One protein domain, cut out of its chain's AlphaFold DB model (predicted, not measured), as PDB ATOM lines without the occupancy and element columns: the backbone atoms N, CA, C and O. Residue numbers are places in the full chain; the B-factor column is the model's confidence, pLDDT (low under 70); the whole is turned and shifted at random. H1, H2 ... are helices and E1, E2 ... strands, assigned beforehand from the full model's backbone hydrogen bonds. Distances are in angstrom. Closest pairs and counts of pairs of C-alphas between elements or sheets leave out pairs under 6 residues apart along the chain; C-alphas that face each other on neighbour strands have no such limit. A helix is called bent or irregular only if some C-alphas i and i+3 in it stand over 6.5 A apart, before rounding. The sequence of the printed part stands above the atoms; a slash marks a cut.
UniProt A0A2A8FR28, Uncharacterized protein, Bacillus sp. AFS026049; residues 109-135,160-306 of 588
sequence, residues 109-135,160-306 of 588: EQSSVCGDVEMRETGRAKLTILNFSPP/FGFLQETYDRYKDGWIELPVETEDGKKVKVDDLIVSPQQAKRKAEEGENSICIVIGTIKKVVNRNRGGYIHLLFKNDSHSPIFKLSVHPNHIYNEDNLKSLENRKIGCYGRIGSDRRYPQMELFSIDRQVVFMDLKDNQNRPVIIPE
ATOM      1  N   GLU A 109      49.156  -1.435  20.708       81.44
ATOM      2  CA  GLU A 109      48.737  -2.244  19.562       81.44
ATOM      3  C   GLU A 109      47.207  -2.263  19.456       81.44
ATOM      4  O   GLU A 109      46.661  -1.906  18.414       81.44
ATOM      5  N   GLN A 110      46.502  -2.577  20.546       83.12
ATOM      6  CA  GLN A 110      45.040  -2.607  20.549       83.12
ATOM      7  C   GLN A 110      44.414  -1.230  20.311       83.12
ATOM      8  O   GLN A 110      43.478  -1.138  19.533       83.12
ATOM      9  N   SER A 111      44.959  -0.155  20.881       83.19
ATOM     10  CA  SER A 111      44.458   1.214  20.681       83.19
ATOM     11  C   SER A 111      44.591   1.686  19.230       83.19
ATOM     12  O   SER A 111      43.775   2.467  18.749       83.19
ATOM     13  N   SER A 112      45.583   1.176  18.493       78.44
ATOM     14  CA  SER A 112      45.723   1.451  17.057       78.44
ATOM     15  C   SER A 112      44.742   0.669  16.173       78.44
ATOM     16  O   SER A 112      44.506   1.054  15.030       78.44
ATOM     17  N   VAL A 113      44.181  -0.432  16.685       74.50
ATOM     18  CA  VAL A 113      43.327  -1.365  15.931       74.50
ATOM     19  C   VAL A 113      41.850  -1.225  16.306       74.50
ATOM     20  O   VAL A 113      40.982  -1.392  15.449       74.50
ATOM     21  N   CYS A 114      41.560  -0.914  17.566       72.56
ATOM     22  CA  CYS A 114      40.231  -0.877  18.154       72.56
ATOM     23  C   CYS A 114      39.992   0.503  18.782       72.56
ATOM     24  O   CYS A 114      40.758   0.960  19.626       72.56
ATOM     25  N   GLY A 115      38.899   1.172  18.397       72.69
ATOM     26  CA  GLY A 115      38.536   2.491  18.940       72.69
ATOM     27  C   GLY A 115      37.888   2.457  20.333       72.69
ATOM     28  O   GLY A 115      37.336   3.463  20.772       72.69
ATOM     29  N   ASP A 116      37.898   1.301  20.997       80.81
ATOM     30  CA  ASP A 116      37.312   1.063  22.321       80.81
ATOM     31  C   ASP A 116      38.345   1.128  23.467       80.81
ATOM     32  O   ASP A 116      37.995   0.901  24.632       80.81
ATOM     33  N   VAL A 117      39.604   1.468  23.152       87.56
ATOM     34  CA  VAL A 117      40.682   1.652  24.127       87.56
ATOM     35  C   VAL A 117      41.657   2.770  23.728       87.56
ATOM     36  O   VAL A 117      42.100   2.877  22.586       87.56
ATOM     37  N   GLU A 118      42.055   3.582  24.706       87.00
ATOM     38  CA  GLU A 118      43.125   4.578  24.602       87.00
ATOM     39  C   GLU A 118      44.333   4.168  25.457       87.00
ATOM     40  O   GLU A 118      44.196   3.728  26.605       87.00
ATOM     41  N   MET A 119      45.541   4.390  24.935       80.56
ATOM     42  CA  MET A 119      46.768   4.281  25.723       80.56
ATOM     43  C   MET A 119      47.004   5.555  26.547       80.56
ATOM     44  O   MET A 119      47.057   6.657  26.004       80.56
ATOM     45  N   ARG A 120      47.204   5.411  27.863       76.94
ATOM     46  CA  ARG A 120      47.675   6.491  28.751       76.94
ATOM     47  C   ARG A 120      49.107   6.220  29.217       76.94
ATOM     48  O   ARG A 120      49.558   5.078  29.214       76.94
ATOM     49  N   GLU A 121      49.797   7.263  29.680       63.78
ATOM     50  CA  GLU A 121      51.251   7.318  29.957       63.78
ATOM     51  C   GLU A 121      51.804   6.292  30.978       63.78
ATOM     52  O   GLU A 121      52.998   6.280  31.257       63.78
ATOM     53  N   THR A 122      50.980   5.412  31.555       67.00
ATOM     54  CA  THR A 122      51.366   4.532  32.679       67.00
ATOM     55  C   THR A 122      51.079   3.038  32.470       67.00
ATOM     56  O   THR A 122      50.923   2.312  33.452       67.00
ATOM     57  N   GLY A 123      50.996   2.556  31.222       74.06
ATOM     58  CA  GLY A 123      50.680   1.145  30.932       74.06
ATOM     59  C   GLY A 123      49.272   0.739  31.373       74.06
ATOM     60  O   GLY A 123      48.999  -0.426  31.644       74.06
ATOM     61  N   ARG A 124      48.382   1.730  31.480       86.06
ATOM     62  CA  ARG A 124      46.970   1.580  31.825       86.06
ATOM     63  C   ARG A 124      46.138   1.781  30.566       86.06
ATOM     64  O   ARG A 124      46.331   2.768  29.854       86.06
ATOM     65  N   ALA A 125      45.206   0.866  30.333       88.12
ATOM     66  CA  ALA A 125      44.235   0.974  29.255       88.12
ATOM     67  C   ALA A 125      43.056   1.831  29.713       88.12
ATOM     68  O   ALA A 125      42.409   1.494  30.705       88.12
ATOM     69  N   LYS A 126      42.768   2.931  29.017       91.50
ATOM     70  CA  LYS A 126      41.535   3.686  29.242       91.50
ATOM     71  C   LYS A 126      40.450   3.124  28.334       91.50
ATOM     72  O   LYS A 126      40.593   3.178  27.117       91.50
ATOM     73  N   LEU A 127      39.397   2.578  28.930       91.50
ATOM     74  CA  LEU A 127      38.263   2.005  28.212       91.50
ATOM     75  C   LEU A 127      37.382   3.135  27.663       91.50
ATOM     76  O   LEU A 127      37.113   4.115  28.360       91.50
ATOM     77  N   THR A 128      36.959   3.004  26.408       89.00
ATOM     78  CA  THR A 128      36.060   3.946  25.713       89.00
ATOM     79  C   THR A 128      34.876   3.225  25.061       89.00
ATOM     80  O   THR A 128      34.242   3.744  24.142       89.00
ATOM     81  N   ILE A 129      34.550   2.029  25.556       88.56
ATOM     82  CA  ILE A 129      33.497   1.144  25.055       88.56
ATOM     83  C   ILE A 129      32.125   1.832  25.134       88.56
ATOM     84  O   ILE A 129      31.376   1.801  24.158       88.56
ATOM     85  N   LEU A 130      31.798   2.468  26.269       87.69
ATOM     86  CA  LEU A 130      30.477   3.076  26.516       87.69
ATOM     87  C   LEU A 130      30.300   4.456  25.874       87.69
ATOM     88  O   LEU A 130      29.186   4.826  25.517       87.69
ATOM     89  N   ASN A 131      31.395   5.197  25.695       79.00
ATOM     90  CA  ASN A 131      31.398   6.546  25.116       79.00
ATOM     91  C   ASN A 131      31.900   6.554  23.668       79.00
ATOM     92  O   ASN A 131      32.426   7.560  23.185       79.00
ATOM     93  N   PHE A 132      31.779   5.422  22.976       67.62
ATOM     94  CA  PHE A 132      32.320   5.285  21.639       67.62
ATOM     95  C   PHE A 132      31.678   6.286  20.675       67.62
ATOM     96  O   PHE A 132      30.483   6.227  20.380       67.62
ATOM     97  N   SER A 133      32.504   7.170  20.126       57.16
ATOM     98  CA  SER A 133      32.138   7.963  18.959       57.16
ATOM     99  C   SER A 133      32.556   7.177  17.720       57.16
ATOM    100  O   SER A 133      33.750   6.906  17.576       57.16
ATOM    101  N   PRO A 134      31.625   6.776  16.833       52.94
ATOM    102  CA  PRO A 134      32.015   6.131  15.592       52.94
ATOM    103  C   PRO A 134      33.001   7.021  14.839       52.94
ATOM    104  O   PRO A 134      32.769   8.234  14.765       52.94
ATOM    105  N   PRO A 135      34.105   6.454  14.309       46.72
ATOM    106  CA  PRO A 135      34.983   7.216  13.444       46.72
ATOM    107  C   PRO A 135      34.111   7.800  12.337       46.72
ATOM    108  O   PRO A 135      33.324   7.083  11.711       46.72
ATOM    109  N   PHE A 160      36.992  -8.969  17.812       74.62
ATOM    110  CA  PHE A 160      36.424  -8.585  19.094       74.62
ATOM    111  C   PHE A 160      37.273  -7.467  19.705       74.62
ATOM    112  O   PHE A 160      38.435  -7.289  19.341       74.62
ATOM    113  N   GLY A 161      36.656  -6.694  20.586       79.44
ATOM    114  CA  GLY A 161      37.230  -5.520  21.219       79.44
ATOM    115  C   GLY A 161      38.274  -5.849  22.278       79.44
ATOM    116  O   GLY A 161      38.568  -7.012  22.581       79.44
ATOM    117  N   PHE A 162      38.809  -4.789  22.881       87.62
ATOM    118  CA  PHE A 162      39.951  -4.851  23.792       87.62
ATOM    119  C   PHE A 162      39.790  -5.880  24.921       87.62
ATOM    120  O   PHE A 162      40.744  -6.587  25.252       87.62
ATOM    121  N   LEU A 163      38.596  -6.001  25.511       90.06
ATOM    122  CA  LEU A 163      38.355  -6.905  26.641       90.06
ATOM    123  C   LEU A 163      38.463  -8.385  26.257       90.06
ATOM    124  O   LEU A 163      39.069  -9.155  27.000       90.06
ATOM    125  N   GLN A 164      37.922  -8.784  25.102       88.62
ATOM    126  CA  GLN A 164      38.033 -10.165  24.626       88.62
ATOM    127  C   GLN A 164      39.477 -10.493  24.250       88.62
ATOM    128  O   GLN A 164      39.986 -11.530  24.655       88.62
ATOM    129  N   GLU A 165      40.157  -9.606  23.520       86.44
ATOM    130  CA  GLU A 165      41.555  -9.817  23.121       86.44
ATOM    131  C   GLU A 165      42.492  -9.846  24.340       86.44
ATOM    132  O   GLU A 165      43.444 -10.629  24.393       86.44
ATOM    133  N   THR A 166      42.183  -9.058  25.373       86.75
ATOM    134  CA  THR A 166      42.847  -9.139  26.678       86.75
ATOM    135  C   THR A 166      42.575 -10.488  27.340       86.75
ATOM    136  O   THR A 166      43.517 -11.163  27.753       86.75
ATOM    137  N   TYR A 167      41.315 -10.915  27.433       87.00
ATOM    138  CA  TYR A 167      40.988 -12.214  28.016       87.00
ATOM    139  C   TYR A 167      41.667 -13.357  27.260       87.00
ATOM    140  O   TYR A 167      42.221 -14.248  27.880       87.00
ATOM    141  N   ASP A 168      41.733 -13.324  25.934       82.06
ATOM    142  CA  ASP A 168      42.391 -14.387  25.179       82.06
ATOM    143  C   ASP A 168      43.907 -14.402  25.339       82.06
ATOM    144  O   ASP A 168      44.504 -15.479  25.367       82.06
ATOM    145  N   ARG A 169      44.529 -13.232  25.504       80.44
ATOM    146  CA  ARG A 169      45.974 -13.127  25.723       80.44
ATOM    147  C   ARG A 169      46.393 -13.515  27.140       80.44
ATOM    148  O   ARG A 169      47.355 -14.259  27.306       80.44
ATOM    149  N   TYR A 170      45.709 -12.983  28.152       78.06
ATOM    150  CA  TYR A 170      46.087 -13.145  29.561       78.06
ATOM    151  C   TYR A 170      45.304 -14.251  30.274       78.06
ATOM    152  O   TYR A 170      45.682 -14.645  31.383       78.06
ATOM    153  N   LYS A 171      44.227 -14.752  29.657       77.12
ATOM    154  CA  LYS A 171      43.304 -15.748  30.216       77.12
ATOM    155  C   LYS A 171      42.858 -15.320  31.607       77.12
ATOM    156  O   LYS A 171      42.600 -14.143  31.832       77.12
ATOM    157  N   ASP A 172      42.834 -16.229  32.571       72.12
ATOM    158  CA  ASP A 172      42.478 -15.923  33.959       72.12
ATOM    159  C   ASP A 172      43.383 -14.856  34.622       72.12
ATOM    160  O   ASP A 172      43.035 -14.334  35.677       72.12
ATOM    161  N   GLY A 173      44.540 -14.518  34.036       74.50
ATOM    162  CA  GLY A 173      45.418 -13.431  34.488       74.50
ATOM    163  C   GLY A 173      44.949 -12.029  34.081       74.50
ATOM    164  O   GLY A 173      45.476 -11.045  34.595       74.50
ATOM    165  N   TRP A 174      43.947 -11.916  33.202       85.00
ATOM    166  CA  TRP A 174      43.390 -10.632  32.757       85.00
ATOM    167  C   TRP A 174      42.834  -9.777  33.906       85.00
ATOM    168  O   TRP A 174      42.837  -8.554  33.809       85.00
ATOM    169  N   ILE A 175      42.418 -10.416  35.008       85.69
ATOM    170  CA  ILE A 175      41.869  -9.764  36.204       85.69
ATOM    171  C   ILE A 175      42.857  -8.763  36.821       85.69
ATOM    172  O   ILE A 175      42.450  -7.766  37.408       85.69
ATOM    173  N   GLU A 176      44.162  -8.984  36.643       82.94
ATOM    174  CA  GLU A 176      45.225  -8.135  37.189       82.94
ATOM    175  C   GLU A 176      45.519  -6.898  36.328       82.94
ATOM    176  O   GLU A 176      46.290  -6.028  36.747       82.94
ATOM    177  N   LEU A 177      44.943  -6.813  35.122       86.44
ATOM    178  CA  LEU A 177      45.241  -5.741  34.181       86.44
ATOM    179  C   LEU A 177      44.731  -4.389  34.724       86.44
ATOM    180  O   LEU A 177      43.545  -4.267  35.041       86.44
ATOM    181  N   PRO A 178      45.589  -3.352  34.802       87.62
ATOM    182  CA  PRO A 178      45.175  -2.015  35.200       87.62
ATOM    183  C   PRO A 178      44.380  -1.327  34.083       87.62
ATOM    184  O   PRO A 178      44.865  -1.156  32.960       87.62
ATOM    185  N   VAL A 179      43.191  -0.844  34.427       91.62
ATOM    186  CA  VAL A 179      42.287  -0.123  33.527       91.62
ATOM    187  C   VAL A 179      41.826   1.203  34.133       91.62
ATOM    188  O   VAL A 179      41.840   1.413  35.348       91.62
ATOM    189  N   GLU A 180      41.452   2.133  33.267       93.12
ATOM    190  CA  GLU A 180      40.712   3.344  33.610       93.12
ATOM    191  C   GLU A 180      39.339   3.249  32.946       93.12
ATOM    192  O   GLU A 180      39.258   3.167  31.721       93.12
ATOM    193  N   THR A 181      38.270   3.202  33.739       93.38
ATOM    194  CA  THR A 181      36.899   3.195  33.201       93.38
ATOM    195  C   THR A 181      36.559   4.553  32.588       93.38
ATOM    196  O   THR A 181      37.184   5.556  32.927       93.38
ATOM    197  N   GLU A 182      35.482   4.633  31.814       91.94
ATOM    198  CA  GLU A 182      34.960   5.881  31.246       91.94
ATOM    199  C   GLU A 182      34.619   6.942  32.312       91.94
ATOM    200  O   GLU A 182      34.673   8.132  32.013       91.94
ATOM    201  N   ASP A 183      34.348   6.532  33.558       89.69
ATOM    202  CA  ASP A 183      34.138   7.425  34.713       89.69
ATOM    203  C   ASP A 183      35.451   7.946  35.345       89.69
ATOM    204  O   ASP A 183      35.437   8.573  36.402       89.69
ATOM    205  N   GLY A 184      36.612   7.648  34.755       89.25
ATOM    206  CA  GLY A 184      37.933   8.033  35.273       89.25
ATOM    207  C   GLY A 184      38.432   7.192  36.456       89.25
ATOM    208  O   GLY A 184      39.506   7.458  37.004       89.25
ATOM    209  N   LYS A 185      37.685   6.155  36.864       91.56
ATOM    210  CA  LYS A 185      38.076   5.250  37.952       91.56
ATOM    211  C   LYS A 185      39.266   4.386  37.523       91.56
ATOM    212  O   LYS A 185      39.174   3.616  36.568       91.56
ATOM    213  N   LYS A 186      40.374   4.488  38.259       91.94
ATOM    214  CA  LYS A 186      41.604   3.711  38.040       91.94
ATOM    215  C   LYS A 186      41.583   2.467  38.920       91.94
ATOM    216  O   LYS A 186      41.739   2.577  40.132       91.94
ATOM    217  N   VAL A 187      41.389   1.308  38.308       91.50
ATOM    218  CA  VAL A 187      41.203   0.018  38.990       91.50
ATOM    219  C   VAL A 187      41.884  -1.104  38.215       91.50
ATOM    220  O   VAL A 187      42.454  -0.871  37.147       91.50
ATOM    221  N   LYS A 188      41.855  -2.323  38.742       89.81
ATOM    222  CA  LYS A 188      42.105  -3.524  37.947       89.81
ATOM    223  C   LYS A 188      40.793  -4.064  37.385       89.81
ATOM    224  O   LYS A 188      39.715  -3.710  37.858       89.81
ATOM    225  N   VAL A 189      40.887  -4.939  36.388       90.88
ATOM    226  CA  VAL A 189      39.718  -5.646  35.845       90.88
ATOM    227  C   VAL A 189      38.964  -6.403  36.946       90.88
ATOM    228  O   VAL A 189      37.738  -6.360  36.955       90.88
ATOM    229  N   ASP A 190      39.669  -7.025  37.898       89.88
ATOM    230  CA  ASP A 190      39.064  -7.761  39.024       89.88
ATOM    231  C   ASP A 190      38.063  -6.913  39.823       89.88
ATOM    232  O   ASP A 190      36.953  -7.352  40.110       89.88
ATOM    233  N   ASP A 191      38.407  -5.647  40.082       92.12
ATOM    234  CA  ASP A 191      37.576  -4.716  40.853       92.12
ATOM    235  C   ASP A 191      36.255  -4.356  40.143       92.12
ATOM    236  O   ASP A 191      35.352  -3.769  40.749       92.12
ATOM    237  N   LEU A 192      36.153  -4.646  38.843       95.12
ATOM    238  CA  LEU A 192      34.955  -4.433  38.033       95.12
ATOM    239  C   LEU A 192      34.088  -5.691  37.949       95.12
ATOM    240  O   LEU A 192      32.926  -5.582  37.563       95.12
ATOM    241  N   ILE A 193      34.614  -6.874  38.271       94.88
ATOM    242  CA  ILE A 193      33.902  -8.138  38.087       94.88
ATOM    243  C   ILE A 193      32.831  -8.311  39.164       94.88
ATOM    244  O   ILE A 193      33.094  -8.239  40.362       94.88
ATOM    245  N   VAL A 194      31.605  -8.605  38.731       93.62
ATOM    246  CA  VAL A 194      30.482  -8.913  39.622       93.62
ATOM    247  C   VAL A 194      29.671 -10.096  39.102       93.62
ATOM    248  O   VAL A 194      29.563 -10.330  37.895       93.62
ATOM    249  N   SER A 195      29.049 -10.841  40.016       92.06
ATOM    250  CA  SER A 195      28.050 -11.851  39.657       92.06
ATOM    251  C   SER A 195      26.711 -11.200  39.273       92.06
ATOM    252  O   SER A 195      26.434 -10.071  39.693       92.06
ATOM    253  N   PRO A 196      25.805 -11.898  38.559       91.75
ATOM    254  CA  PRO A 196      24.498 -11.343  38.207       91.75
ATOM    255  C   PRO A 196      23.661 -10.984  39.446       91.75
ATOM    256  O   PRO A 196      22.920 -10.007  39.428       91.75
ATOM    257  N   GLN A 197      23.804 -11.721  40.553       89.44
ATOM    258  CA  GLN A 197      23.146 -11.407  41.830       89.44
ATOM    259  C   GLN A 197      23.756 -10.197  42.544       89.44
ATOM    260  O   GLN A 197      23.034  -9.453  43.204       89.44
ATOM    261  N   GLN A 198      25.068  -9.983  42.441       90.81
ATOM    262  CA  GLN A 198      25.690  -8.755  42.942       90.81
ATOM    263  C   GLN A 198      25.246  -7.551  42.109       90.81
ATOM    264  O   GLN A 198      24.790  -6.569  42.682       90.81
ATOM    265  N   ALA A 199      25.289  -7.659  40.778       91.44
ATOM    266  CA  ALA A 199      24.823  -6.615  39.865       91.44
ATOM    267  C   ALA A 199      23.353  -6.248  40.116       91.44
ATOM    268  O   ALA A 199      23.002  -5.072  40.143       91.44
ATOM    269  N   LYS A 200      22.511  -7.258  40.373       89.50
ATOM    270  CA  LYS A 200      21.122  -7.070  40.790       89.50
ATOM    271  C   LYS A 200      21.005  -6.193  42.034       89.50
ATOM    272  O   LYS A 200      20.338  -5.170  41.965       89.50
ATOM    273  N   ARG A 201      21.647  -6.594  43.139       89.12
ATOM    274  CA  ARG A 201      21.575  -5.874  44.422       89.12
ATOM    275  C   ARG A 201      22.015  -4.425  44.268       89.12
ATOM    276  O   ARG A 201      21.263  -3.527  44.613       89.12
ATOM    277  N   LYS A 202      23.167  -4.213  43.630       90.69
ATOM    278  CA  LYS A 202      23.694  -2.876  43.345       90.69
ATOM    279  C   LYS A 202      22.706  -2.008  42.560       90.69
ATOM    280  O   LYS A 202      22.464  -0.862  42.914       90.69
ATOM    281  N   ALA A 203      22.089  -2.559  41.516       89.31
ATOM    282  CA  ALA A 203      21.091  -1.835  40.732       89.31
ATOM    283  C   ALA A 203      19.791  -1.555  41.516       89.31
ATOM    284  O   ALA A 203      19.182  -0.507  41.318       89.31
ATOM    285  N   GLU A 204      19.355  -2.459  42.401       87.69
ATOM    286  CA  GLU A 204      18.199  -2.249  43.297       87.69
ATOM    287  C   GLU A 204      18.478  -1.170  44.353       87.69
ATOM    288  O   GLU A 204      17.580  -0.407  44.699       87.69
ATOM    289  N   GLU A 205      19.731  -1.055  44.797       88.31
ATOM    290  CA  GLU A 205      20.232   0.003  45.685       88.31
ATOM    291  C   GLU A 205      20.407   1.360  44.970       88.31
ATOM    292  O   GLU A 205      20.745   2.358  45.602       88.31
ATOM    293  N   GLY A 206      20.160   1.424  43.655       84.06
ATOM    294  CA  GLY A 206      20.299   2.641  42.854       84.06
ATOM    295  C   GLY A 206      21.737   2.964  42.436       84.06
ATOM    296  O   GLY A 206      21.996   4.070  41.958       84.06
ATOM    297  N   GLU A 207      22.679   2.026  42.583       87.31
ATOM    298  CA  GLU A 207      24.056   2.191  42.109       87.31
ATOM    299  C   GLU A 207      24.082   2.256  40.573       87.31
ATOM    300  O   GLU A 207      23.498   1.420  39.883       87.31
ATOM    301  N   ASN A 208      24.803   3.245  40.039       86.06
ATOM    302  CA  ASN A 208      24.944   3.492  38.601       86.06
ATOM    303  C   ASN A 208      26.409   3.360  38.146       86.06
ATOM    304  O   ASN A 208      26.934   4.210  37.422       86.06
ATOM    305  N   SER A 209      27.110   2.341  38.645       90.44
ATOM    306  CA  SER A 209      28.540   2.129  38.396       90.44
ATOM    307  C   SER A 209      28.806   1.300  37.136       90.44
ATOM    308  O   SER A 209      27.937   0.593  36.620       90.44
ATOM    309  N   ILE A 210      30.030   1.400  36.617       95.31
ATOM    310  CA  ILE A 210      30.512   0.552  35.525       95.31
ATOM    311  C   ILE A 210      31.092  -0.741  36.108       95.31
ATOM    312  O   ILE A 210      31.889  -0.699  37.048       95.31
ATOM    313  N   CYS A 211      30.707  -1.886  35.547       95.69
ATOM    314  CA  CYS A 211      31.197  -3.201  35.960       95.69
ATOM    315  C   CYS A 211      31.219  -4.202  34.791       95.69
ATOM    316  O   CYS A 211      30.730  -3.918  33.696       95.69
ATOM    317  N   ILE A 212      31.783  -5.385  35.039       96.81
ATOM    318  CA  ILE A 212      31.745  -6.557  34.161       96.81
ATOM    319  C   ILE A 212      30.889  -7.623  34.843       96.81
ATOM    320  O   ILE A 212      31.312  -8.251  35.815       96.81
ATOM    321  N   VAL A 213      29.684  -7.855  34.326       95.31
ATOM    322  CA  VAL A 213      28.786  -8.885  34.863       95.31
ATOM    323  C   VAL A 213      29.132 -10.226  34.234       95.31
ATOM    324  O   VAL A 213      28.926 -10.409  33.034       95.31
ATOM    325  N   ILE A 214      29.641 -11.164  35.035       94.31
ATOM    326  CA  ILE A 214      30.024 -12.506  34.576       94.31
ATOM    327  C   ILE A 214      28.943 -13.519  34.940       94.31
ATOM    328  O   ILE A 214      28.658 -13.737  36.114       94.31
ATOM    329  N   GLY A 215      28.386 -14.209  33.948       92.19
ATOM    330  CA  GLY A 215      27.403 -15.265  34.173       92.19
ATOM    331  C   GLY A 215      27.094 -16.080  32.923       92.19
ATOM    332  O   GLY A 215      27.547 -15.775  31.822       92.19
ATOM    333  N   THR A 216      26.300 -17.134  33.093       92.88
ATOM    334  CA  THR A 216      25.836 -17.962  31.972       92.88
ATOM    335  C   THR A 216      24.485 -17.466  31.488       92.88
ATOM    336  O   THR A 216      23.578 -17.310  32.299       92.88
ATOM    337  N   ILE A 217      24.300 -17.257  30.187       92.69
ATOM    338  CA  ILE A 217      22.995 -16.872  29.637       92.69
ATOM    339  C   ILE A 217      22.056 -18.080  29.653       92.69
ATOM    340  O   ILE A 217      22.376 -19.157  29.153       92.69
ATOM    341  N   LYS A 218      20.877 -17.915  30.250       91.69
ATOM    342  CA  LYS A 218      19.810 -18.920  30.288       91.69
ATOM    343  C   LYS A 218      18.985 -18.905  29.012       91.69
ATOM    344  O   LYS A 218      18.666 -19.968  28.494       91.69
ATOM    345  N   LYS A 219      18.570 -17.712  28.584       91.56
ATOM    346  CA  LYS A 219      17.586 -17.536  27.513       91.56
ATOM    347  C   LYS A 219      17.618 -16.121  26.949       91.56
ATOM    348  O   LYS A 219      17.781 -15.162  27.710       91.56
ATOM    349  N   VAL A 220      17.357 -16.001  25.652       91.56
ATOM    350  CA  VAL A 220      17.003 -14.745  24.984       91.56
ATOM    351  C   VAL A 220      15.483 -14.637  24.894       91.56
ATOM    352  O   VAL A 220      14.794 -15.509  24.366       91.56
ATOM    353  N   VAL A 221      14.933 -13.570  25.461       90.62
ATOM    354  CA  VAL A 221      13.498 -13.283  25.438       90.62
ATOM    355  C   VAL A 221      13.195 -12.416  24.227       90.62
ATOM    356  O   VAL A 221      13.833 -11.381  24.038       90.62
ATOM    357  N   ASN A 222      12.193 -12.819  23.445       85.81
ATOM    358  CA  ASN A 222      11.699 -12.041  22.307       85.81
ATOM    359  C   ASN A 222      11.346 -10.603  22.704       85.81
ATOM    360  O   ASN A 222      11.045 -10.327  23.872       85.81
ATOM    361  N   ARG A 223      11.336  -9.693  21.720       85.81
ATOM    362  CA  ARG A 223      10.991  -8.289  21.961       85.81
ATOM    363  C   ARG A 223       9.696  -8.132  22.752       85.81
ATOM    364  O   ARG A 223       8.647  -8.655  22.381       85.81
ATOM    365  N   ASN A 224       9.773  -7.366  23.837       85.06
ATOM    366  CA  ASN A 224       8.606  -7.003  24.636       85.06
ATOM    367  C   ASN A 224       7.764  -5.907  23.947       85.06
ATOM    368  O   ASN A 224       8.116  -5.413  22.877       85.06
ATOM    369  N   ARG A 225       6.668  -5.464  24.585       82.94
ATOM    370  CA  ARG A 225       5.817  -4.371  24.062       82.94
ATOM    371  C   ARG A 225       6.577  -3.059  23.815       82.94
ATOM    372  O   ARG A 225       6.203  -2.306  22.927       82.94
ATOM    373  N   GLY A 226       7.641  -2.799  24.577       82.94
ATOM    374  CA  GLY A 226       8.532  -1.652  24.374       82.94
ATOM    375  C   GLY A 226       9.585  -1.864  23.279       82.94
ATOM    376  O   GLY A 226      10.365  -0.961  23.012       82.94
ATOM    377  N   GLY A 227       9.637  -3.044  22.654       86.69
ATOM    378  CA  GLY A 227      10.583  -3.393  21.596       86.69
ATOM    379  C   GLY A 227      11.976  -3.824  22.075       86.69
ATOM    380  O   GLY A 227      12.849  -4.033  21.231       86.69
ATOM    381  N   TYR A 228      12.197  -3.978  23.384       90.62
ATOM    382  CA  TYR A 228      13.476  -4.417  23.956       90.62
ATOM    383  C   TYR A 228      13.611  -5.937  23.920       90.62
ATOM    384  O   TYR A 228      12.656  -6.637  24.267       90.62
ATOM    385  N   ILE A 229      14.805  -6.426  23.582       92.12
ATOM    386  CA  ILE A 229      15.199  -7.834  23.751       92.12
ATOM    387  C   ILE A 229      15.920  -7.957  25.091       92.12
ATOM    388  O   ILE A 229      16.756  -7.114  25.413       92.12
ATOM    389  N   HIS A 230      15.618  -9.004  25.857       92.06
ATOM    390  CA  HIS A 230      16.263  -9.257  27.149       92.06
ATOM    391  C   HIS A 230      17.028 -10.573  27.118       92.06
ATOM    392  O   HIS A 230      16.468 -11.601  26.741       92.06
ATOM    393  N   LEU A 231      18.282 -10.562  27.561       93.25
ATOM    394  CA  LEU A 231      19.063 -11.764  27.819       93.25
ATOM    395  C   LEU A 231      19.060 -12.015  29.323       93.25
ATOM    396  O   LEU A 231      19.478 -11.166  30.113       93.25
ATOM    397  N   LEU A 232      18.563 -13.183  29.717       91.38
ATOM    398  CA  LEU A 232      18.453 -13.574  31.116       91.38
ATOM    399  C   LEU A 232      19.656 -14.423  31.501       91.38
ATOM    400  O   LEU A 232      19.939 -15.415  30.828       91.38
ATOM    401  N   PHE A 233      20.321 -14.095  32.605       91.00
ATOM    402  CA  PHE A 233      21.324 -14.979  33.194       91.00
ATOM    403  C   PHE A 233      20.669 -16.219  33.833       91.00
ATOM    404  O   PHE A 233      19.502 -16.204  34.235       91.00
ATOM    405  N   LYS A 234      21.407 -17.329  33.924       88.25
ATOM    406  CA  LYS A 234      21.044 -18.464  34.778       88.25
ATOM    407  C   LYS A 234      21.051 -17.970  36.221       88.25
ATOM    408  O   LYS A 234      21.937 -17.222  36.623       88.25
ATOM    409  N   ASN A 235      20.017 -18.347  36.959       73.81
ATOM    410  CA  ASN A 235      19.851 -17.998  38.358       73.81
ATOM    411  C   ASN A 235      19.648 -19.302  39.122       73.81
ATOM    412  O   ASN A 235      18.848 -20.134  38.688       73.81
ATOM    413  N   ASP A 236      20.338 -19.439  40.247       56.34
ATOM    414  CA  ASP A 236      20.197 -20.576  41.160       56.34
ATOM    415  C   ASP A 236      18.985 -20.399  42.099       56.34
ATOM    416  O   ASP A 236      18.673 -21.268  42.905       56.34
ATOM    417  N   SER A 237      18.272 -19.267  41.991       54.91
ATOM    418  CA  SER A 237      17.127 -18.894  42.832       54.91
ATOM    419  C   SER A 237      15.882 -18.499  42.018       54.91
ATOM    420  O   SER A 237      15.983 -18.072  40.867       54.91
ATOM    421  N   HIS A 238      14.696 -18.558  42.639       50.41
ATOM    422  CA  HIS A 238      13.410 -18.110  42.067       50.41
ATOM    423  C   HIS A 238      13.234 -16.574  41.986       50.41
ATOM    424  O   HIS A 238      12.160 -16.089  41.638       50.41
ATOM    425  N   SER A 239      14.264 -15.790  42.312       53.53
ATOM    426  CA  SER A 239      14.197 -14.323  42.372       53.53
ATOM    427  C   SER A 239      14.282 -13.658  40.981       53.53
ATOM    428  O   SER A 239      14.798 -14.275  40.040       53.53
ATOM    429  N   PRO A 240      13.817 -12.395  40.817       57.25
ATOM    430  CA  PRO A 240      13.927 -11.686  39.542       57.25
ATOM    431  C   PRO A 240      15.391 -11.590  39.102       57.25
ATOM    432  O   PRO A 240      16.272 -11.293  39.910       57.25
ATOM    433  N   ILE A 241      15.633 -11.904  37.832       77.94
ATOM    434  CA  ILE A 241      16.957 -12.131  37.248       77.94
ATOM    435  C   ILE A 241      17.502 -10.796  36.723       77.94
ATOM    436  O   ILE A 241      16.802 -10.107  35.980       77.94
ATOM    437  N   PHE A 242      18.744 -10.444  37.081       88.50
ATOM    438  CA  PHE A 242      19.467  -9.354  36.418       88.50
ATOM    439  C   PHE A 242      19.575  -9.656  34.924       88.50
ATOM    440  O   PHE A 242      19.879 -10.788  34.552       88.50
ATOM    441  N   LYS A 243      19.320  -8.681  34.057       90.81
ATOM    442  CA  LYS A 243      19.211  -8.927  32.612       90.81
ATOM    443  C   LYS A 243      20.078  -7.979  31.796       90.81
ATOM    444  O   LYS A 243      20.225  -6.809  32.143       90.81
ATOM    445  N   LEU A 244      20.591  -8.469  30.671       93.88
ATOM    446  CA  LEU A 244      21.142  -7.592  29.640       93.88
ATOM    447  C   LEU A 244      20.002  -7.165  28.720       93.88
ATOM    448  O   LEU A 244      19.239  -8.006  28.246       93.88
ATOM    449  N   SER A 245      19.867  -5.866  28.491       92.44
ATOM    450  CA  SER A 245      18.783  -5.281  27.706       92.44
ATOM    451  C   SER A 245      19.329  -4.699  26.416       92.44
ATOM    452  O   SER A 245      20.247  -3.891  26.439       92.44
ATOM    453  N   VAL A 246      18.735  -5.073  25.289       92.62
ATOM    454  CA  VAL A 246      19.082  -4.526  23.977       92.62
ATOM    455  C   VAL A 246      17.974  -3.572  23.547       92.62
ATOM    456  O   VAL A 246      16.826  -3.987  23.343       92.62
ATOM    457  N   HIS A 247      18.317  -2.291  23.403       91.00
ATOM    458  CA  HIS A 247      17.393  -1.242  22.987       91.00
ATOM    459  C   HIS A 247      16.746  -1.527  21.615       91.00
ATOM    460  O   HIS A 247      17.423  -1.982  20.683       91.00
ATOM    461  N   PRO A 248      15.463  -1.166  21.398       90.38
ATOM    462  CA  PRO A 248      14.789  -1.250  20.095       90.38
ATOM    463  C   PRO A 248      15.409  -0.424  18.964       90.38
ATOM    464  O   PRO A 248      14.923  -0.502  17.838       90.38
ATOM    465  N   ASN A 249      16.452   0.361  19.224       90.56
ATOM    466  CA  ASN A 249      17.127   1.173  18.209       90.56
ATOM    467  C   ASN A 249      18.508   0.616  17.829       90.56
ATOM    468  O   ASN A 249      19.074   1.073  16.836       90.56
ATOM    469  N   HIS A 250      19.002  -0.405  18.539       89.38
ATOM    470  CA  HIS A 250      20.191  -1.159  18.149       89.38
ATOM    471  C   HIS A 250      19.895  -2.136  17.005       89.38
ATOM    472  O   HIS A 250      18.738  -2.503  16.728       89.38
ATOM    473  N   ILE A 251      20.973  -2.572  16.355       87.75
ATOM    474  CA  ILE A 251      20.945  -3.428  15.171       87.75
ATOM    475  C   ILE A 251      20.554  -4.883  15.469       87.75
ATOM    476  O   ILE A 251      19.844  -5.493  14.669       87.75
ATOM    477  N   TYR A 252      20.934  -5.419  16.633       88.50
ATOM    478  CA  TYR A 252      20.729  -6.831  16.956       88.50
ATOM    479  C   TYR A 252      19.252  -7.234  16.967       88.50
ATOM    480  O   TYR A 252      18.379  -6.496  17.440       88.50
ATOM    481  N   ASN A 253      18.992  -8.437  16.462       86.38
ATOM    482  CA  ASN A 253      17.712  -9.133  16.568       86.38
ATOM    483  C   ASN A 253      17.839 -10.399  17.428       86.38
ATOM    484  O   ASN A 253      18.924 -10.783  17.860       86.38
ATOM    485  N   GLU A 254      16.699 -11.027  17.682       88.12
ATOM    486  CA  GLU A 254      16.559 -12.212  18.512       88.12
ATOM    487  C   GLU A 254      17.432 -13.368  18.018       88.12
ATOM    488  O   GLU A 254      18.135 -13.975  18.821       88.12
ATOM    489  N   ASP A 255      17.448 -13.641  16.712       85.00
ATOM    490  CA  ASP A 255      18.199 -14.764  16.143       85.00
ATOM    491  C   ASP A 255      19.712 -14.561  16.239       85.00
ATOM    492  O   ASP A 255      20.435 -15.501  16.561       85.00
ATOM    493  N   ASN A 256      20.192 -13.324  16.060       83.56
ATOM    494  CA  ASN A 256      21.590 -12.987  16.326       83.56
ATOM    495  C   ASN A 256      21.968 -13.329  17.777       83.56
ATOM    496  O   ASN A 256      23.018 -13.920  18.034       83.56
ATOM    497  N   LEU A 257      21.099 -12.976  18.724       90.00
ATOM    498  CA  LEU A 257      21.376 -13.089  20.153       90.00
ATOM    499  C   LEU A 257      21.167 -14.505  20.698       90.00
ATOM    500  O   LEU A 257      21.823 -14.859  21.672       90.00
ATOM    501  N   LYS A 258      20.316 -15.338  20.079       89.75
ATOM    502  CA  LYS A 258      20.099 -16.744  20.488       89.75
ATOM    503  C   LYS A 258      21.389 -17.561  20.535       89.75
ATOM    504  O   LYS A 258      21.512 -18.457  21.360       89.75
ATOM    505  N   SER A 259      22.374 -17.222  19.705       86.12
ATOM    506  CA  SER A 259      23.709 -17.838  19.749       86.12
ATOM    507  C   SER A 259      24.444 -17.668  21.092       86.12
ATOM    508  O   SER A 259      25.405 -18.388  21.362       86.12
ATOM    509  N   LEU A 260      23.992 -16.741  21.945       89.69
ATOM    510  CA  LEU A 260      24.517 -16.524  23.289       89.69
ATOM    511  C   LEU A 260      23.872 -17.437  24.342       89.69
ATOM    512  O   LEU A 260      24.371 -17.495  25.461       89.69
ATOM    513  N   GLU A 261      22.788 -18.158  24.037       91.00
ATOM    514  CA  GLU A 261      22.153 -19.060  25.002       91.00
ATOM    515  C   GLU A 261      23.110 -20.165  25.466       91.00
ATOM    516  O   GLU A 261      23.852 -20.755  24.684       91.00
ATOM    517  N   ASN A 262      23.093 -20.451  26.769       90.00
ATOM    518  CA  ASN A 262      23.994 -21.376  27.462       90.00
ATOM    519  C   ASN A 262      25.480 -21.000  27.455       90.00
ATOM    520  O   ASN A 262      26.280 -21.758  28.002       90.00
ATOM    521  N   ARG A 263      25.849 -19.831  26.924       90.31
ATOM    522  CA  ARG A 263      27.234 -19.357  26.933       90.31
ATOM    523  C   ARG A 263      27.585 -18.679  28.250       90.31
ATOM    524  O   ARG A 263      26.758 -17.950  28.806       90.31
ATOM    525  N   LYS A 264      28.810 -18.892  28.739       91.88
ATOM    526  CA  LYS A 264      29.377 -18.127  29.863       91.88
ATOM    527  C   LYS A 264      30.051 -16.872  29.321       91.88
ATOM    528  O   LYS A 264      31.047 -16.971  28.605       91.88
ATOM    529  N   ILE A 265      29.514 -15.709  29.679       93.38
ATOM    530  CA  ILE A 265      30.004 -14.418  29.197       93.38
ATOM    531  C   ILE A 265      30.276 -13.440  30.343       93.38
ATOM    532  O   ILE A 265      29.624 -13.505  31.384       93.38
ATOM    533  N   GLY A 266      31.210 -12.518  30.127       94.31
ATOM    534  CA  GLY A 266      31.328 -11.258  30.855       94.31
ATOM    535  C   GLY A 266      30.788 -10.116  29.997       94.31
ATOM    536  O   GLY A 266      31.156 -10.028  28.832       94.31
ATOM    537  N   CYS A 267      29.921  -9.260  30.537       95.44
ATOM    538  CA  CYS A 267      29.411  -8.083  29.825       95.44
ATOM    539  C   CYS A 267      29.840  -6.801  30.539       95.44
ATOM    540  O   CYS A 267      29.483  -6.603  31.700       95.44
ATOM    541  N   TYR A 268      30.589  -5.946  29.844       96.06
ATOM    542  CA  TYR A 268      30.993  -4.625  30.320       96.06
ATOM    543  C   TYR A 268      29.890  -3.595  30.094       96.06
ATOM    544  O   TYR A 268      29.400  -3.424  28.973       96.06
ATOM    545  N   GLY A 269      29.525  -2.869  31.143       94.88
ATOM    546  CA  GLY A 269      28.543  -1.806  31.023       94.88
ATOM    547  C   GLY A 269      28.185  -1.149  32.337       94.88
ATOM    548  O   GLY A 269      28.699  -1.491  33.404       94.88
ATOM    549  N   ARG A 270      27.274  -0.186  32.240       93.50
ATOM    550  CA  ARG A 270      26.712   0.486  33.403       93.50
ATOM    551  C   ARG A 270      25.519  -0.309  33.926       93.50
ATOM    552  O   ARG A 270      24.637  -0.685  33.150       93.50
ATOM    553  N   ILE A 271      25.515  -0.584  35.225       92.12
ATOM    554  CA  ILE A 271      24.341  -1.150  35.894       92.12
ATOM    555  C   ILE A 271      23.323  -0.051  36.153       92.12
ATOM    556  O   ILE A 271      23.681   1.086  36.436       92.12
ATOM    557  N   GLY A 272      22.049  -0.399  36.065       85.88
ATOM    558  CA  GLY A 272      20.972   0.504  36.425       85.88
ATOM    559  C   GLY A 272      19.669  -0.243  36.649       85.88
ATOM    560  O   GLY A 272      19.556  -1.448  36.411       85.88
ATOM    561  N   SER A 273      18.660   0.492  37.096       76.81
ATOM    562  CA  SER A 273      17.301  -0.012  37.259       76.81
ATOM    563  C   SER A 273      16.361   0.861  36.439       76.81
ATOM    564  O   SER A 273      16.172   2.035  36.745       76.81
ATOM    565  N   ASP A 274      15.790   0.301  35.372       67.62
ATOM    566  CA  ASP A 274      14.726   0.961  34.610       67.62
ATOM    567  C   ASP A 274      13.390   0.300  34.946       67.62
ATOM    568  O   ASP A 274      13.269  -0.931  34.931       67.62
ATOM    569  N   ARG A 275      12.374   1.119  35.247       57.44
ATOM    570  CA  ARG A 275      10.965   0.709  35.390       57.44
ATOM    571  C   ARG A 275      10.767  -0.615  36.156       57.44
ATOM    572  O   ARG A 275       9.954  -1.447  35.747       57.44
ATOM    573  N   ARG A 276      11.444  -0.758  37.308       60.94
ATOM    574  CA  ARG A 276      11.369  -1.874  38.285       60.94
ATOM    575  C   ARG A 276      12.233  -3.117  38.009       60.94
ATOM    576  O   ARG A 276      12.020  -4.123  38.682       60.94
ATOM    577  N   TYR A 277      13.194  -3.088  37.078       78.88
ATOM    578  CA  TYR A 277      14.070  -4.248  36.843       78.88
ATOM    579  C   TYR A 277      15.562  -3.888  36.781       78.88
ATOM    580  O   TYR A 277      15.952  -3.075  35.941       78.88
ATOM    581  N   PRO A 278      16.405  -4.572  37.575       88.38
ATOM    582  CA  PRO A 278      17.862  -4.511  37.477       88.38
ATOM    583  C   PRO A 278      18.378  -4.964  36.112       88.38
ATOM    584  O   PRO A 278      18.078  -6.079  35.669       88.38
ATOM    585  N   GLN A 279      19.157  -4.116  35.443       91.44
ATOM    586  CA  GLN A 279      19.639  -4.389  34.095       91.44
ATOM    587  C   GLN A 279      20.949  -3.672  33.739       91.44
ATOM    588  O   GLN A 279      21.413  -2.778  34.443       91.44
ATOM    589  N   MET A 280      21.510  -4.065  32.599       93.25
ATOM    590  CA  MET A 280      22.602  -3.387  31.898       93.25
ATOM    591  C   MET A 280      22.290  -3.352  30.404       93.25
ATOM    592  O   MET A 280      21.746  -4.316  29.864       93.25
ATOM    593  N   GLU A 281      22.613  -2.251  29.731       92.62
ATOM    594  CA  GLU A 281      22.422  -2.138  28.285       92.62
ATOM    595  C   GLU A 281      23.511  -2.894  27.509       92.62
ATOM    596  O   GLU A 281      24.706  -2.757  27.782       92.62
ATOM    597  N   LEU A 282      23.083  -3.677  26.518       92.00
ATOM    598  CA  LEU A 282      23.936  -4.349  25.543       92.00
ATOM    599  C   LEU A 282      23.662  -3.757  24.154       92.00
ATOM    600  O   LEU A 282      22.624  -4.021  23.542       92.00
ATOM    601  N   PHE A 283      24.616  -2.982  23.651       88.38
ATOM    602  CA  PHE A 283      24.569  -2.318  22.350       88.38
ATOM    603  C   PHE A 283      25.613  -2.841  21.356       88.38
ATOM    604  O   PHE A 283      25.450  -2.623  20.158       88.38
ATOM    605  N   SER A 284      26.665  -3.532  21.815       86.56
ATOM    606  CA  SER A 284      27.722  -4.116  20.971       86.56
ATOM    607  C   SER A 284      28.280  -5.390  21.606       86.56
ATOM    608  O   SER A 284      28.927  -5.353  22.649       86.56
ATOM    609  N   ILE A 285      28.047  -6.532  20.958       87.25
ATOM    610  CA  ILE A 285      28.598  -7.824  21.390       87.25
ATOM    611  C   ILE A 285      30.114  -7.830  21.216       87.25
ATOM    612  O   ILE A 285      30.831  -8.251  22.112       87.25
ATOM    613  N   ASP A 286      30.602  -7.339  20.080       82.75
ATOM    614  CA  ASP A 286      32.023  -7.324  19.751       82.75
ATOM    615  C   ASP A 286      32.854  -6.549  20.779       82.75
ATOM    616  O   ASP A 286      33.976  -6.958  21.048       82.75
ATOM    617  N   ARG A 287      32.310  -5.495  21.402       86.06
ATOM    618  CA  ARG A 287      33.062  -4.627  22.328       86.06
ATOM    619  C   ARG A 287      32.754  -4.863  23.798       86.06
ATOM    620  O   ARG A 287      33.647  -4.736  24.630       86.06
ATOM    621  N   GLN A 288      31.500  -5.167  24.139       91.19
ATOM    622  CA  GLN A 288      31.089  -5.318  25.538       91.19
ATOM    623  C   GLN A 288      31.223  -6.753  26.049       91.19
ATOM    624  O   GLN A 288      31.312  -6.942  27.262       91.19
ATOM    625  N   VAL A 289      31.190  -7.761  25.167       92.06
ATOM    626  CA  VAL A 289      31.085  -9.168  25.572       92.06
ATOM    627  C   VAL A 289      32.436  -9.872  25.512       92.06
ATOM    628  O   VAL A 289      33.134  -9.845  24.503       92.06
ATOM    629  N   VAL A 290      32.754 -10.574  26.598       91.69
ATOM    630  CA  VAL A 290      33.872 -11.510  26.714       91.69
ATOM    631  C   VAL A 290      33.318 -12.929  26.838       91.69
ATOM    632  O   VAL A 290      32.615 -13.240  27.797       91.69
ATOM    633  N   PHE A 291      33.631 -13.807  25.894       91.31
ATOM    634  CA  PHE A 291      33.321 -15.233  25.931       91.31
ATOM    635  C   PHE A 291      34.342 -15.970  26.794       91.31
ATOM    636  O   PHE A 291      35.520 -16.045  26.450       91.31
ATOM    637  N   MET A 292      33.874 -16.543  27.902       88.06
ATOM    638  CA  MET A 292      34.727 -17.183  28.914       88.06
ATOM    639  C   MET A 292      34.677 -18.713  28.882       88.06
ATOM    640  O   MET A 292      35.325 -19.380  29.681       88.06
ATOM    641  N   ASP A 293      33.846 -19.284  28.018       85.19
ATOM    642  CA  ASP A 293      33.674 -20.728  27.840       85.19
ATOM    643  C   ASP A 293      34.405 -21.283  26.611       85.19
ATOM    644  O   ASP A 293      34.426 -22.498  26.408       85.19
ATOM    645  N   LEU A 294      35.000 -20.414  25.793       79.44
ATOM    646  CA  LEU A 294      35.742 -20.814  24.605       79.44
ATOM    647  C   LEU A 294      37.131 -21.334  24.963       79.44
ATOM    648  O   LEU A 294      37.900 -20.678  25.664       79.44
ATOM    649  N   LYS A 295      37.471 -22.502  24.414       68.69
ATOM    650  CA  LYS A 295      38.850 -23.014  24.380       68.69
ATOM    651  C   LYS A 295      39.624 -22.382  23.216       68.69
ATOM    652  O   LYS A 295      39.007 -21.983  22.233       68.69
ATOM    653  N   ASP A 296      40.959 -22.388  23.274       57.12
ATOM    654  CA  ASP A 296      41.851 -21.705  22.309       57.12
ATOM    655  C   ASP A 296      41.625 -22.051  20.826       57.12
ATOM    656  O   ASP A 296      41.921 -21.243  19.952       57.12
ATOM    657  N   ASN A 297      41.031 -23.214  20.537       57.56
ATOM    658  CA  ASN A 297      40.758 -23.682  19.174       57.56
ATOM    659  C   ASN A 297      39.270 -23.628  18.781       57.56
ATOM    660  O   ASN A 297      38.899 -24.107  17.710       57.56
ATOM    661  N   GLN A 298      38.391 -23.108  19.642       65.31
ATOM    662  CA  GLN A 298      36.963 -23.013  19.344       65.31
ATOM    663  C   GLN A 298      36.644 -21.693  18.648       65.31
ATOM    664  O   GLN A 298      36.955 -20.611  19.143       65.31
ATOM    665  N   ASN A 299      35.962 -21.782  17.506       65.31
ATOM    666  CA  ASN A 299      35.489 -20.598  16.803       65.31
ATOM    667  C   ASN A 299      34.483 -19.836  17.680       65.31
ATOM    668  O   ASN A 299      33.497 -20.401  18.162       65.31
ATOM    669  N   ARG A 300      34.735 -18.535  17.863       71.50
ATOM    670  CA  ARG A 300      33.780 -17.602  18.472       71.50
ATOM    671  C   ARG A 300      32.493 -17.595  17.628       71.50
ATOM    672  O   ARG A 300      32.592 -17.699  16.400       71.50
ATOM    673  N   PRO A 301      31.298 -17.470  18.235       68.69
ATOM    674  CA  PRO A 301      30.080 -17.290  17.456       68.69
ATOM    675  C   PRO A 301      30.223 -16.017  16.615       68.69
ATOM    676  O   PRO A 301      30.428 -14.924  17.141       68.69
ATOM    677  N   VAL A 302      30.170 -16.172  15.291       61.69
ATOM    678  CA  VAL A 302      30.214 -15.045  14.357       61.69
ATOM    679  C   VAL A 302      28.818 -14.438  14.321       61.69
ATOM    680  O   VAL A 302      27.915 -14.976  13.686       61.69
ATOM    681  N   ILE A 303      28.628 -13.334  15.041       68.06
ATOM    682  CA  ILE A 303      27.340 -12.641  15.126       68.06
ATOM    683  C   ILE A 303      27.446 -11.360  14.315       68.06
ATOM    684  O   ILE A 303      27.696 -10.303  14.878       68.06
ATOM    685  N   ILE A 304      27.290 -11.450  12.994       67.50
ATOM    686  CA  ILE A 304      27.275 -10.267  12.123       67.50
ATOM    687  C   ILE A 304      25.874  -9.653  12.192       67.50
ATOM    688  O   ILE A 304      24.916 -10.271  11.718       67.50
ATOM    689  N   PRO A 305      25.706  -8.479  12.827       73.69
ATOM    690  CA  PRO A 305      24.407  -7.843  12.869       73.69
ATOM    691  C   PRO A 305      24.068  -7.259  11.496       73.69
ATOM    692  O   PRO A 305      24.887  -6.608  10.853       73.69
ATOM    693  N   GLU A 306      22.828  -7.458  11.064       79.81
ATOM    694  CA  GLU A 306      22.327  -6.951   9.788       79.81
ATOM    695  C   GLU A 306      21.236  -5.910  10.015       79.81
ATOM    696  O   GLU A 306      20.339  -6.086  10.848       79.81
TER     697      GLU A 306
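What this domain is: This is residues 109 to 135 and 160 to 306 of the 588 residues of an uncharacterized protein of Bacillus sp. AFS026049 (UniProt A0A2A8FR28). A closed barrel of five strands, E5, E6, E7, E9 and E8, makes the larger lobe, with H3 packed along its outside and E10 paired onto E8 beyond the ring. A small twisted sheet, E1 to E4, with H1 beside it makes the second lobe, and H2 packs on the barrel at E10 while it only grazes the small sheet. The printed part has 174 residues with five named helices and ten named strands, in the order H1 E1 E2 H2 E3 E4 H3 E5 E6 E7 H4 E8 E9 H5 E10; the class is mixed, helices and strands. Both the barrel and the sheet are mixed, and the sheet's order is E1 E2 E3 E4. The whole is compact, with a radius of gyration of the C-alphas of 15.6 A, and spans 46 by 36 by 32 A.

Where its parts are: Find C-alpha 109 at (48.737, -2.244, 19.562), where H1, residues 109 to 113, begins. Next come E1, residues 117 to 120, and E2, residues 124 to 127. After the cut, H2 runs over residues 162 to 176, 14.8 A; it is irregular, with C-alphas 169 and 172 9.4 A apart. E3, residues 178 to 180, and E4, residues 186 to 188, follow, then H3, residues 196 to 204, 12.2 A. Look for C-alpha 210 at (30.512, 0.552, 35.525): there E5, residues 210 to 221, 24.1 A, begins, and it bends by 97 degrees at residue 218. E6 is residues 229 to 233, 13.3 A, E7 residues 243 to 246, and H4 residues 254 to 258. E8, residues 264 to 274, 24.5 A, bends by 80 degrees at residue 269. E9 is residues 277 to 281, 12.1 A, H5 residues 285 to 288, and E10 residues 289 to 291, ending at C-alpha 291 (33.321, -15.233, 25.931).

How they stand to each other: Start at the sheet E1 to E4, which is only just strongly twisted, its C-alphas lying up to 4.1 A off its best plane. The hairpin E1 and E2 is antiparallel, with N 118 and O 126 at 2.8 A; E2 and E3 are parallel, with N 180 and O 125 at 2.8 A; the hairpin E3 and E4 has N 179 and O 187 at 2.8 A. H1 is on this sheet at a height of 5.9 A, its closest C-alphas to E1 being those of Ser 111 and Val 117, 5.1 A. H2 lies outside the barrel at a height of 10.2 A and runs across the strands, at 65 degrees to E10 on the local plane; its closest C-alphas to E10 are Gln 164 and Val 290, 4.8 A. In the barrel, E5 E6 E7 form a meander, each strand the antiparallel neighbour of the one before, with N 218 and O 232 at 2.7 A and N 231 and O 244 at 2.8 A. E7 and E9 are parallel, N 245 and O 280 at 2.8 A; the hairpin E8 and E9 has N 272 and O 279 at 2.9 A; E8 and E5 close the ring, N 213 and O 267 at 2.9 A. H3 lies outside the barrel at a height of 7.3 A, along the strands, with C-alphas Ala 203 and Gly 272 4.9 A apart, its closest to E8. H4 is outside it too, closest to E5 at C-alphas Val 220 and Lys 258, 5.8 A. H5 touches H2, through residues 162 to 164 alone, the closest C-alphas being Phe 162 and Arg 287, 7.0 A. In H1, H3 and H4 each O i to N i+4 pair is within hydrogen-bond range, in H2 6 of 11, and H5 is too short for one.

The domain as a whole: The two C-alphas farthest apart are those of Glu 121 and Arg 225, 47.3 A. Residues 136 to 159 are not printed, and C-alphas 135 and 160 stand 16.8 A apart across the cut. Of the links printed whole, none is long; residues 292 to 306 hold no named element. Mean pLDDT of the printed part is 84.0, with 23 residues under 70, among them 132 to 135, 236 to 240 and 295 to 299.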